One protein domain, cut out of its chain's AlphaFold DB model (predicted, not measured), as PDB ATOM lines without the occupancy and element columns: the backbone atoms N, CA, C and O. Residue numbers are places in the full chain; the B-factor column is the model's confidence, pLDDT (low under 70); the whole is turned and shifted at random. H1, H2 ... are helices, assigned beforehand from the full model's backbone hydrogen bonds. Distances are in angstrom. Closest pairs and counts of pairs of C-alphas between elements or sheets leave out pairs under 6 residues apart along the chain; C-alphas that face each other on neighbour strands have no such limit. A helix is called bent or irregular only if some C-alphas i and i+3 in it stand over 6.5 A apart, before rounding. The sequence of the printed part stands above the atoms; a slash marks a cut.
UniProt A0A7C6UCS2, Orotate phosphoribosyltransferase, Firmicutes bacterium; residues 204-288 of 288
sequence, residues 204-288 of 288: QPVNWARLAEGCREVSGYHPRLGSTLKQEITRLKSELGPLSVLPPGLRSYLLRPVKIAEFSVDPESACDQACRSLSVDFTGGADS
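AT A GLANCE: This is residues 204 to 288 of the 288 residues of the protein "Orotate phosphoribosyltransferase" of Firmicutes bacterium (UniProt A0A7C6UCS2). Four helices lie nearly along one axis as two helical hairpins, H1 with H2 and H3 with H4, stacked as two layers that pack together toward the end where both hairpins turn and splay apart toward the end of H2 and the beginning of H3. H4 is short and covers part of the length of H3, and after it a tail, residues 278 to 288, runs back toward the end where H3 begins. The printed part has 85 residues with four named helices, in the order H1, H2, H3, H4, and no named strand, and its class is all helix. The whole is compact, with a radius of gyration of the C-alphas of 12.7 A, and the C-alphas span 37 by 27 by 19 A along their three main axes.

IN THESE COORDINATES: The longest helix by residues is H2, residues 223 to 240, which measures 25.6 A from its first C-alpha at (282.486, 370.003, 226.806) to its last at (292.498, 392.013, 218.271). Before it in the chain comes H1, residues 208 to 221, 21.2 A long, which begins with C-alpha 208 at (284.801, 389.482, 225.233). After H2 comes H3, residues 248 to 263, 20.8 A long. H3 is irregular, but only just: C-alphas 254 and 257 are 6.6 A apart, and the helix has a kink of 37 degrees near residue 255. The last helix is H4, residues 270 to 277, 10.5 A long, which ends with C-alpha 277 at (287.685, 374.009, 212.355).

HOW THE PARTS SIT: H2 is the hub and touches H1, H3 and H4. H2 and H1 form a helical hairpin and touch, with the C-alphas of Ser 219 and Gly 226 the closest at 4.2 A; they run opposite ways at a shallow tilt of 14 degrees. H2 and H4 touch, with the C-alphas of Leu 225 and Cys 275 the closest at 5.7 A; they run the same way at a shallow tilt of 16 degrees, and H2 touches H4 with residues 224 to 228 alone. H2 and H3, also a helical hairpin, only just touch, with 3 pairs of C-alphas within 8 A, of which those of Leu 229 and Leu 254 are the closest at 7.3 A. H2 touches H3 with residues 225 to 229 alone, H3 touches H2 with residues 254 to 258 alone, and the two helices run opposite ways at a shallow tilt of 4 degrees. H3 and H4 form a third helical hairpin and touch, with the C-alphas of Pro 257 and Ala 274 the closest at 4.2 A and a shallow tilt of 20 degrees, opposite ways; H3 touches H4 with residues 256 to 262 alone. H1 and H3 are close but not clearly touching, with the C-alphas of Val 218 and Val 258 the closest at 7.4 A, and H1 and H4 are apart. The helix packing is mostly aligned: the 4 pairs that touch are at a shallow tilt. In H2 and H4 every O i to N i+4 pair is within hydrogen-bond range, while 7 of 10 such pairs are in H1 and 10 of 12 in H3.

THE WHOLE: The two C-alphas farthest apart are those of Ser 244 and Glu 268, at 37.8 A. The printed part runs from residue 204 to residue 288, the chain's last, and has no cut. The link from H1 to H2 is tight, with 1 residue, and those from H2 to H3 and from H3 to H4 are short, with 7 and 6 residues. The mean pLDDT of the printed part is 88.0, and the model's confidence is under 70 in residues 281 to 288.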
ATOM      1  N   GLN A 204     277.285 395.149 220.376       90.94
ATOM      2  CA  GLN A 204     278.076 396.319 220.018       90.94
ATOM      3  C   GLN A 204     278.129 397.256 221.243       90.94
ATOM      4  O   GLN A 204     277.068 397.710 221.677       90.94
ATOM      5  N   PRO A 205     279.313 397.528 221.831       92.38
ATOM      6  CA  PRO A 205     280.621 396.972 221.472       92.38
ATOM      7  C   PRO A 205     280.744 395.471 221.781       92.38
ATOM      8  O   PRO A 205     279.937 394.900 222.518       92.38
ATOM      9  N   VAL A 206     281.777 394.828 221.229       94.50
ATOM     10  CA  VAL A 206     282.073 393.415 221.501       94.50
ATOM     11  C   VAL A 206     282.381 393.231 222.985       94.50
ATOM     12  O   VAL A 206     283.283 393.864 223.534       94.50
ATOM     13  N   ASN A 207     281.657 392.321 223.640       95.88
ATOM     14  CA  ASN A 207     281.892 391.975 225.038       95.88
ATOM     15  C   ASN A 207     282.611 390.624 225.149       95.88
ATOM     16  O   ASN A 207     281.984 389.570 225.257       95.88
ATOM     17  N   TRP A 208     283.945 390.669 225.147       94.81
ATOM     18  CA  TRP A 208     284.801 389.482 225.233       94.81
ATOM     19  C   TRP A 208     284.574 388.638 226.494       94.81
ATOM     20  O   TRP A 208     284.678 387.415 226.437       94.81
ATOM     21  N   ALA A 209     284.250 389.272 227.627       93.50
ATOM     22  CA  ALA A 209     283.953 388.545 228.857       93.50
ATOM     23  C   ALA A 209     282.676 387.714 228.682       93.50
ATOM     24  O   ALA A 209     282.721 386.501 228.861       93.50
ATOM     25  N   ARG A 210     281.581 388.336 228.221       95.25
ATOM     26  CA  ARG A 210     280.305 387.646 227.961       95.25
ATOM     27  C   ARG A 210     280.397 386.612 226.836       95.25
ATOM     28  O   ARG A 210     279.705 385.603 226.897       95.25
ATOM     29  N   LEU A 211     281.275 386.809 225.851       93.56
ATOM     30  CA  LEU A 211     281.603 385.786 224.848       93.56
ATOM     31  C   LEU A 211     282.161 384.511 225.496       93.56
ATOM     32  O   LEU A 211     281.669 383.418 225.221       93.56
ATOM     33  N   ALA A 212     283.117 384.648 226.420       92.44
ATOM     34  CA  ALA A 212     283.643 383.513 227.178       92.44
ATOM     35  C   ALA A 212     282.589 382.873 228.107       92.44
ATOM     36  O   ALA A 212     282.655 381.672 228.374       92.44
ATOM     37  N   GLU A 213     281.607 383.642 228.589       92.62
ATOM     38  CA  GLU A 213     280.458 383.100 229.327       92.62
ATOM     39  C   GLU A 213     279.531 382.278 228.435       92.62
ATOM     40  O   GLU A 213     279.116 381.194 228.839       92.62
ATOM     41  N   GLY A 214     279.262 382.748 227.214       93.94
ATOM     42  CA  GLY A 214     278.495 382.012 226.210       93.94
ATOM     43  C   GLY A 214     279.111 380.649 225.886       93.94
ATOM     44  O   GLY A 214     278.390 379.675 225.702       93.94
ATOM     45  N   CYS A 215     280.442 380.516 225.919       95.00
ATOM     46  CA  CYS A 215     281.091 379.212 225.755       95.00
ATOM     47  C   CYS A 215     280.692 378.188 226.824       95.00
ATOM     48  O   CYS A 215     280.735 376.996 226.535       95.00
ATOM     49  N   ARG A 216     280.282 378.612 228.031       93.62
ATOM     50  CA  ARG A 216     279.805 377.684 229.074       93.62
ATOM     51  C   ARG A 216     278.507 376.991 228.666       93.62
ATOM     52  O   ARG A 216     278.315 375.825 228.986       93.62
ATOM     53  N   GLU A 217     277.657 377.692 227.924       94.88
ATOM     54  CA  GLU A 217     276.434 377.140 227.345       94.88
ATOM     55  C   GLU A 217     276.763 376.045 226.327       94.88
ATOM     56  O   GLU A 217     276.219 374.945 226.390       94.88
ATOM     57  N   VAL A 218     277.744 376.307 225.454       96.25
ATOM     58  CA  VAL A 218     278.266 375.310 224.509       96.25
ATOM     59  C   VAL A 218     278.882 374.125 225.252       96.25
ATOM     60  O   VAL A 218     278.567 372.983 224.928       96.25
ATOM     61  N   SER A 219     279.686 374.369 226.294       95.88
ATOM     62  CA  SER A 219     280.284 373.324 227.136       95.88
ATOM     63  C   SER A 219     279.259 372.413 227.813       95.88
ATOM     64  O   SER A 219     279.582 371.256 228.055       95.88
ATOM     65  N   GLY A 220     278.048 372.901 228.104       95.00
ATOM     66  CA  GLY A 220     276.984 372.090 228.703       95.00
ATOM     67  C   GLY A 220     276.530 370.923 227.821       95.00
ATOM     68  O   GLY A 220     276.096 369.901 228.341       95.00
ATOM     69  N   TYR A 221     276.680 371.051 226.499       94.50
ATOM     70  CA  TYR A 221     276.338 370.004 225.529       94.50
ATOM     71  C   TYR A 221     277.578 369.381 224.878       94.50
ATOM     72  O   TYR A 221     277.605 368.182 224.625       94.50
ATOM     73  N   HIS A 222     278.614 370.189 224.638       95.44
ATOM     74  CA  HIS A 222     279.857 369.793 223.975       95.44
ATOM     75  C   HIS A 222     281.066 370.267 224.795       95.44
ATOM     76  O   HIS A 222     281.671 371.294 224.461       95.44
ATOM     77  N   PRO A 223     281.455 369.549 225.868       94.94
ATOM     78  CA  PRO A 223     282.486 370.003 226.806       94.94
ATOM     79  C   PRO A 223     283.817 370.343 226.130       94.94
ATOM     80  O   PRO A 223     284.377 371.420 226.358       94.94
ATOM     81  N   ARG A 224     284.288 369.459 225.236       94.56
ATOM     82  CA  ARG A 224     285.541 369.651 224.494       94.56
ATOM     83  C   ARG A 224     285.470 370.886 223.599       94.56
ATOM     84  O   ARG A 224     286.316 371.766 223.740       94.56
ATOM     85  N   LEU A 225     284.436 371.001 222.763       95.25
ATOM     86  CA  LEU A 225     284.254 372.158 221.884       95.25
ATOM     87  C   LEU A 225     284.160 373.473 222.664       95.25
ATOM     88  O   LEU A 225     284.825 374.441 222.307       95.25
ATOM     89  N   GLY A 226     283.369 373.518 223.739       95.88
ATOM     90  CA  GLY A 226     283.232 374.728 224.547       95.88
ATOM     91  C   GLY A 226     284.559 375.158 225.183       95.88
ATOM     92  O   GLY A 226     284.866 376.350 225.218       95.88
ATOM     93  N   SER A 227     285.395 374.198 225.603       94.19
ATOM     94  CA  SER A 227     286.743 374.488 226.107       94.19
ATOM     95  C   SER A 227     287.671 375.047 225.017       94.19
ATOM     96  O   SER A 227     288.314 376.073 225.246       94.19
ATOM     97  N   THR A 228     287.669 374.458 223.814       95.25
ATOM     98  CA  THR A 228     288.426 374.953 222.652       95.25
ATOM     99  C   THR A 228     287.970 376.352 222.232       95.25
ATOM    100  O   THR A 228     288.803 377.235 222.053       95.25
ATOM    101  N   LEU A 229     286.658 376.605 222.155       95.75
ATOM    102  CA  LEU A 229     286.110 377.933 221.847       95.75
ATOM    103  C   LEU A 229     286.549 378.983 222.865       95.75
ATOM    104  O   LEU A 229     286.921 380.091 222.492       95.75
ATOM    105  N   LYS A 230     286.529 378.645 224.159       95.44
ATOM    106  CA  LYS A 230     286.949 379.571 225.215       95.44
ATOM    107  C   LYS A 230     288.433 379.934 225.097       95.44
ATOM    108  O   LYS A 230     288.790 381.096 225.301       95.44
ATOM    109  N   GLN A 231     289.286 378.958 224.781       94.38
ATOM    110  CA  GLN A 231     290.714 379.187 224.535       94.38
ATOM    111  C   GLN A 231     290.914 380.111 223.330       94.38
ATOM    112  O   GLN A 231     291.608 381.121 223.447       94.38
ATOM    113  N   GLU A 232     290.220 379.838 222.227       94.75
ATOM    114  CA  GLU A 232     290.333 380.631 221.004       94.75
ATOM    115  C   GLU A 232     289.825 382.069 221.181       94.75
ATOM    116  O   GLU A 232     290.483 383.024 220.782       94.75
ATOM    117  N   ILE A 233     288.702 382.270 221.875       94.56
ATOM    118  CA  ILE A 233     288.200 383.615 222.202       94.56
ATOM    119  C   ILE A 233     289.199 384.386 223.075       94.56
ATOM    120  O   ILE A 233     289.350 385.597 222.917       94.56
ATOM    121  N   THR A 234     289.896 383.700 223.988       94.56
ATOM    122  CA  THR A 234     290.930 384.324 224.829       94.56
ATOM    123  C   THR A 234     292.124 384.771 223.985       94.56
ATOM    124  O   THR A 234     292.600 385.894 224.162       94.56
ATOM    125  N   ARG A 235     292.559 383.933 223.036       93.94
ATOM    126  CA  ARG A 235     293.606 384.266 222.064       93.94
ATOM    127  C   ARG A 235     293.206 385.465 221.199       93.94
ATOM    128  O   ARG A 235     293.902 386.475 221.211       93.94
ATOM    129  N   LEU A 236     292.048 385.401 220.539       92.88
ATOM    130  CA  LEU A 236     291.530 386.467 219.673       92.88
ATOM    131  C   LEU A 236     291.383 387.803 220.405       92.88
ATOM    132  O   LEU A 236     291.701 388.850 219.849       92.88
ATOM    133  N   LYS A 237     290.938 387.787 221.669       94.12
ATOM    134  CA  LYS A 237     290.888 388.991 222.508       94.12
ATOM    135  C   LYS A 237     292.276 389.616 222.679       94.12
ATOM    136  O   LYS A 237     292.389 390.839 222.652       94.12
ATOM    137  N   SER A 238     293.303 388.793 222.898       93.62
ATOM    138  CA  SER A 238     294.683 389.260 223.067       93.62
ATOM    139  C   SER A 238     295.260 389.838 221.776       93.62
ATOM    140  O   SER A 238     296.024 390.794 221.842       93.62
ATOM    141  N   GLU A 239     294.903 389.270 220.622       92.62
ATOM    142  CA  GLU A 239     295.404 389.702 219.311       92.62
ATOM    143  C   GLU A 239     294.672 390.943 218.775       92.62
ATOM    144  O   GLU A 239     295.303 391.859 218.254       92.62
ATOM    145  N   LEU A 240     293.343 390.991 218.905       91.94
ATOM    146  CA  LEU A 240     292.498 392.013 218.271       91.94
ATOM    147  C   LEU A 240     292.126 393.173 219.201       91.94
ATOM    148  O   LEU A 240     291.727 394.235 218.727       91.94
ATOM    149  N   GLY A 241     292.216 392.985 220.520       92.44
ATOM    150  CA  GLY A 241     291.848 394.005 221.496       92.44
ATOM    151  C   GLY A 241     290.354 394.385 221.474       92.44
ATOM    152  O   GLY A 241     289.487 393.571 221.134       92.44
ATOM    153  N   PRO A 242     289.998 395.603 221.921       93.12
ATOM    154  CA  PRO A 242     288.621 396.094 221.902       93.12
ATOM    155  C   PRO A 242     288.093 396.283 220.476       93.12
ATOM    156  O   PRO A 242     288.734 396.920 219.647       93.12
ATOM    157  N   LEU A 243     286.876 395.799 220.214       93.19
ATOM    158  CA  LEU A 243     286.204 395.943 218.921       93.19
ATOM    159  C   LEU A 243     284.816 396.564 219.109       93.19
ATOM    160  O   LEU A 243     284.069 396.188 220.014       93.19
ATOM    161  N   SER A 244     284.441 397.486 218.222       91.56
ATOM    162  CA  SER A 244     283.089 398.068 218.193       91.56
ATOM    163  C   SER A 244     282.042 397.074 217.683       91.56
ATOM    164  O   SER A 244     280.897 397.079 218.126       91.56
ATOM    165  N   VAL A 245     282.433 396.192 216.767       90.75
ATOM    166  CA  VAL A 245     281.599 395.124 216.220       90.75
ATOM    167  C   VAL A 245     282.480 393.939 215.863       90.75
ATOM    168  O   VAL A 245     283.610 394.110 215.411       90.75
ATOM    169  N   LEU A 246     281.960 392.728 216.050       90.06
ATOM    170  CA  LEU A 246     282.633 391.523 215.587       90.06
ATOM    171  C   LEU A 246     282.528 391.448 214.051       90.06
ATOM    172  O   LEU A 246     281.397 391.423 213.546       90.06
ATOM    173  N   PRO A 247     283.646 391.406 213.299       88.62
ATOM    174  CA  PRO A 247     283.601 391.294 211.844       88.62
ATOM    175  C   PRO A 247     282.771 390.079 211.391       88.62
ATOM    176  O   PRO A 247     282.839 389.033 212.045       88.62
ATOM    177  N   PRO A 248     282.014 390.157 210.277       84.88
ATOM    178  CA  PRO A 248     281.175 389.047 209.811       84.88
ATOM    179  C   PRO A 248     281.931 387.724 209.627       84.88
ATOM    180  O   PRO A 248     281.425 386.668 210.019       84.88
ATOM    181  N   GLY A 249     283.161 387.786 209.107       85.69
ATOM    182  CA  GLY A 249     284.042 386.622 208.979       85.69
ATOM    183  C   GLY A 249     284.400 386.011 210.337       85.69
ATOM    184  O   GLY A 249     284.262 384.805 210.525       85.69
ATOM    185  N   LEU A 250     284.753 386.842 211.325       89.88
ATOM    186  CA  LEU A 250     285.094 386.379 212.675       89.88
ATOM    187  C   LEU A 250     283.879 385.798 213.413       89.88
ATOM    188  O   LEU A 250     283.977 384.778 214.093       89.88
ATOM    189  N   ARG A 251     282.697 386.398 213.232       91.00
ATOM    190  CA  ARG A 251     281.438 385.835 213.740       91.00
ATOM    191  C   ARG A 251     281.166 384.459 213.140       91.00
ATOM    192  O   ARG A 251     280.807 383.535 213.866       91.00
ATOM    193  N   SER A 252     281.329 384.325 211.826       89.75
ATOM    194  CA  SER A 252     281.122 383.060 211.118       89.75
ATOM    195  C   SER A 252     282.131 382.000 211.569       89.75
ATOM    196  O   SER A 252     281.740 380.855 211.780       89.75
ATOM    197  N   TYR A 253     283.389 382.393 211.795       92.19
ATOM    198  CA  TYR A 253     284.450 381.544 212.339       92.19
ATOM    199  C   TYR A 253     284.101 380.982 213.724       92.19
ATOM    200  O   TYR A 253     284.166 379.773 213.915       92.19
ATOM    201  N   LEU A 254     283.636 381.817 214.660       94.56
ATOM    202  CA  LEU A 254     283.270 381.363 216.009       94.56
ATOM    203  C   LEU A 254     281.974 380.538 216.044       94.56
ATOM    204  O   LEU A 254     281.818 379.659 216.892       94.56
ATOM    205  N   LEU A 255     281.031 380.810 215.138       94.69
ATOM    206  CA  LEU A 255     279.727 380.144 215.126       94.69
ATOM    207  C   LEU A 255     279.748 378.797 214.388       94.69
ATOM    208  O   LEU A 255     279.022 377.877 214.768       94.69
ATOM    209  N   ARG A 256     280.561 378.662 213.331       95.00
ATOM    210  CA  ARG A 256     280.622 377.455 212.488       95.00
ATOM    211  C   ARG A 256     280.907 376.164 213.278       95.00
ATOM    212  O   ARG A 256     280.169 375.209 213.049       95.00
ATOM    213  N   PRO A 257     281.866 376.102 214.218       95.94
ATOM    214  CA  PRO A 257     282.108 374.907 215.028       95.94
ATOM    215  C   PRO A 257     280.870 374.454 215.805       95.94
ATOM    216  O   PRO A 257     280.571 373.265 215.852       95.94
ATOM    217  N   VAL A 258     280.110 375.401 216.365       96.94
ATOM    218  CA  VAL A 258     278.871 375.095 217.094       96.94
ATOM    219  C   VAL A 258     277.816 374.547 216.136       96.94
ATOM    220  O   VAL A 258     277.178 373.545 216.434       96.94
ATOM    221  N   LYS A 259     277.685 375.128 214.937       97.00
ATOM    222  CA  LYS A 259     276.790 374.582 213.906       97.00
ATOM    223  C   LYS A 259     277.185 373.170 213.473       97.00
ATOM    224  O   LYS A 259     276.298 372.349 213.274       97.00
ATOM    225  N   ILE A 260     278.483 372.890 213.316       96.19
ATOM    226  CA  ILE A 260     278.986 371.550 212.974       96.19
ATOM    227  C   ILE A 260     278.593 370.563 214.073       96.19
ATOM    228  O   ILE A 260     277.973 369.549 213.773       96.19
ATOM    229  N   ALA A 261     278.893 370.872 215.335       95.75
ATOM    230  CA  ALA A 261     278.594 369.981 216.454       95.75
ATOM    231  C   ALA A 261     277.094 369.678 216.605       95.75
ATOM    232  O   ALA A 261     276.727 368.583 217.019       95.75
ATOM    233  N   GLU A 262     276.231 370.626 216.239       95.81
ATOM    234  CA  GLU A 262     274.776 370.485 216.352       95.81
ATOM    235  C   GLU A 262     274.103 369.824 215.153       95.81
ATOM    236  O   GLU A 262     273.151 369.062 215.306       95.81
ATOM    237  N   PHE A 263     274.558 370.153 213.947       95.75
ATOM    238  CA  PHE A 263     273.822 369.853 212.722       95.75
ATOM    239  C   PHE A 263     274.630 369.021 211.731       95.75
ATOM    240  O   PHE A 263     274.233 368.923 210.569       95.75
ATOM    241  N   SER A 264     275.756 368.431 212.145       92.06
ATOM    242  CA  SER A 264     276.546 367.568 211.268       92.06
ATOM    243  C   SER A 264     275.682 366.466 210.653       92.06
ATOM    244  O   SER A 264     274.827 365.854 211.292       92.06
ATOM    245  N   VAL A 265     275.950 366.200 209.380       88.44
ATOM    246  CA  VAL A 265     275.431 365.036 208.648       88.44
ATOM    247  C   VAL A 265     276.250 363.768 208.940       88.44
ATOM    248  O   VAL A 265     275.924 362.689 208.454       88.44
ATOM    249  N   ASP A 266     277.326 363.903 209.714       87.56
ATOM    250  CA  ASP A 266     278.123 362.832 210.305       87.56
ATOM    251  C   ASP A 266     278.262 363.087 211.818       87.56
ATOM    252  O   ASP A 266     279.172 363.811 212.238       87.56
ATOM    253  N   PRO A 267     277.315 362.598 212.638       82.81
ATOM    254  CA  PRO A 267     277.307 362.861 214.076       82.81
ATOM    255  C   PRO A 267     278.529 362.298 214.809       82.81
ATOM    256  O   PRO A 267     278.968 362.895 215.789       82.81
ATOM    257  N   GLU A 268     279.101 361.189 214.330       84.94
ATOM    258  CA  GLU A 268     280.225 360.512 214.987       84.94
ATOM    259  C   GLU A 268     281.508 361.349 214.919       84.94
ATOM    260  O   GLU A 268     282.236 361.458 215.906       84.94
ATOM    261  N   SER A 269     281.759 362.010 213.784       86.44
ATOM    262  CA  SER A 269     282.935 362.870 213.597       86.44
ATOM    263  C   SER A 269     282.682 364.354 213.903       86.44
ATOM    264  O   SER A 269     283.614 365.164 213.855       86.44
ATOM    265  N   ALA A 270     281.448 364.730 214.264       88.75
ATOM    266  CA  ALA A 270     281.018 366.122 214.401       88.75
ATOM    267  C   ALA A 270     281.867 366.927 215.397       88.75
ATOM    268  O   ALA A 270     282.312 368.032 215.081       88.75
ATOM    269  N   CYS A 271     282.130 366.381 216.590       87.31
ATOM    270  CA  CYS A 271     282.916 367.085 217.608       87.31
ATOM    271  C   CYS A 271     284.373 367.283 217.166       87.31
ATOM    272  O   CYS A 271     284.935 368.362 217.363       87.31
ATOM    273  N   ASP A 272     284.985 366.270 216.548       88.31
ATOM    274  CA  ASP A 272     286.355 366.366 216.040       88.31
ATOM    275  C   ASP A 272     286.454 367.377 214.899       88.31
ATOM    276  O   ASP A 272     287.363 368.207 214.884       88.31
ATOM    277  N   GLN A 273     285.500 367.352 213.969       88.38
ATOM    278  CA  GLN A 273     285.432 368.312 212.875       88.38
ATOM    279  C   GLN A 273     285.229 369.743 213.394       88.38
ATOM    280  O   GLN A 273     285.902 370.667 212.930       88.38
ATOM    281  N   ALA A 274     284.351 369.928 214.385       90.56
ATOM    282  CA  ALA A 274     284.114 371.218 215.020       90.56
ATOM    283  C   ALA A 274     285.391 371.762 215.678       90.56
ATOM    284  O   ALA A 274     285.803 372.880 215.366       90.56
ATOM    285  N   CYS A 275     286.071 370.972 216.516       88.75
ATOM    286  CA  CYS A 275     287.329 371.383 217.147       88.75
ATOM    287  C   CYS A 275     288.428 371.684 216.115       88.75
ATOM    288  O   CYS A 275     289.110 372.699 216.236       88.75
ATOM    289  N   ARG A 276     288.578 370.854 215.070       88.38
ATOM    290  CA  ARG A 276     289.563 371.088 213.995       88.38
ATOM    291  C   ARG A 276     289.296 372.379 213.229       88.38
ATOM    292  O   ARG A 276     290.242 373.041 212.821       88.38
ATOM    293  N   SER A 277     288.030 372.764 213.054       85.75
ATOM    294  CA  SER A 277     287.685 374.009 212.355       85.75
ATOM    295  C   SER A 277     288.137 375.283 213.087       85.75
ATOM    296  O   SER A 277     288.255 376.319 212.442       85.75
ATOM    297  N   LEU A 278     288.443 375.188 214.389       86.00
ATOM    298  CA  LEU A 278     289.061 376.247 215.202       86.00
ATOM    299  C   LEU A 278     290.594 376.178 215.228       86.00
ATOM    300  O   LEU A 278     291.238 377.058 215.776       86.00
ATOM    301  N   SER A 279     291.196 375.107 214.706       73.62
ATOM    302  CA  SER A 279     292.659 374.951 214.667       73.62
ATOM    303  C   SER A 279     293.294 375.632 213.450       73.62
ATOM    304  O   SER A 279     294.514 375.655 213.328       73.62
ATOM    305  N   VAL A 280     292.473 376.143 212.529       74.69
ATOM    306  CA  VAL A 280     292.917 376.936 211.381       74.69
ATOM    307  C   VAL A 280     292.855 378.399 211.787       74.69
ATOM    308  O   VAL A 280     291.774 378.886 212.113       74.69
ATOM    309  N   ASP A 281     293.994 379.090 211.749       66.62
ATOM    310  CA  ASP A 281     294.071 380.501 212.125       66.62
ATOM    311  C   ASP A 281     293.057 381.349 211.351       66.62
ATOM    312  O   ASP A 281     292.919 381.249 210.126       66.62
ATOM    313  N   PHE A 282     292.364 382.233 212.067       68.75
ATOM    314  CA  PHE A 282     291.552 383.257 211.433       68.75
ATOM    315  C   PHE A 282     292.470 384.270 210.731       68.75
ATOM    316  O   PHE A 282     293.029 385.164 211.355       68.75
ATOM    317  N   THR A 283     292.608 384.163 209.410       59.97
ATOM    318  CA  THR A 283     293.498 385.027 208.610       59.97
ATOM    319  C   THR A 283     292.869 386.360 208.182       59.97
ATOM    320  O   THR A 283     293.356 387.011 207.262       59.97
ATOM    321  N   GLY A 284     291.771 386.795 208.814       53.44
ATOM    322  CA  GLY A 284     291.130 388.077 208.488       53.44
ATOM    323  C   GLY A 284     290.412 388.115 207.132       53.44
ATOM    324  O   GLY A 284     290.036 389.195 206.680       53.44
ATOM    325  N   GLY A 285     290.209 386.960 206.487       42.31
ATOM    326  CA  GLY A 285     289.561 386.849 205.181       42.31
ATOM    327  C   GLY A 285     288.181 387.508 205.159       42.31
ATOM    328  O   GLY A 285     287.271 387.113 205.891       42.31
ATOM    329  N   ALA A 286     288.060 388.535 204.320       37.88
ATOM    330  CA  ALA A 286     286.871 389.340 204.129       37.88
ATOM    331  C   ALA A 286     285.725 388.511 203.530       37.88
ATOM    332  O   ALA A 286     285.619 388.358 202.318       37.88
ATOM    333  N   ASP A 287     284.812 388.050 204.381       38.78
ATOM    334  CA  ASP A 287     283.402 388.002 203.993       38.78
ATOM    335  C   ASP A 287     282.858 389.442 204.097       38.78
ATOM    336  O   ASP A 287     282.168 389.798 205.058       38.78
ATOM    337  N   SER A 288     283.288 390.294 203.157       33.84
ATOM    338  CA  SER A 288     282.724 391.622 202.880       33.84
ATOM    339  C   SER A 288     281.674 391.520 201.785       33.84
ATOM    340  O   SER A 288     282.041 390.998 200.706       33.84
TER     341      SER A 288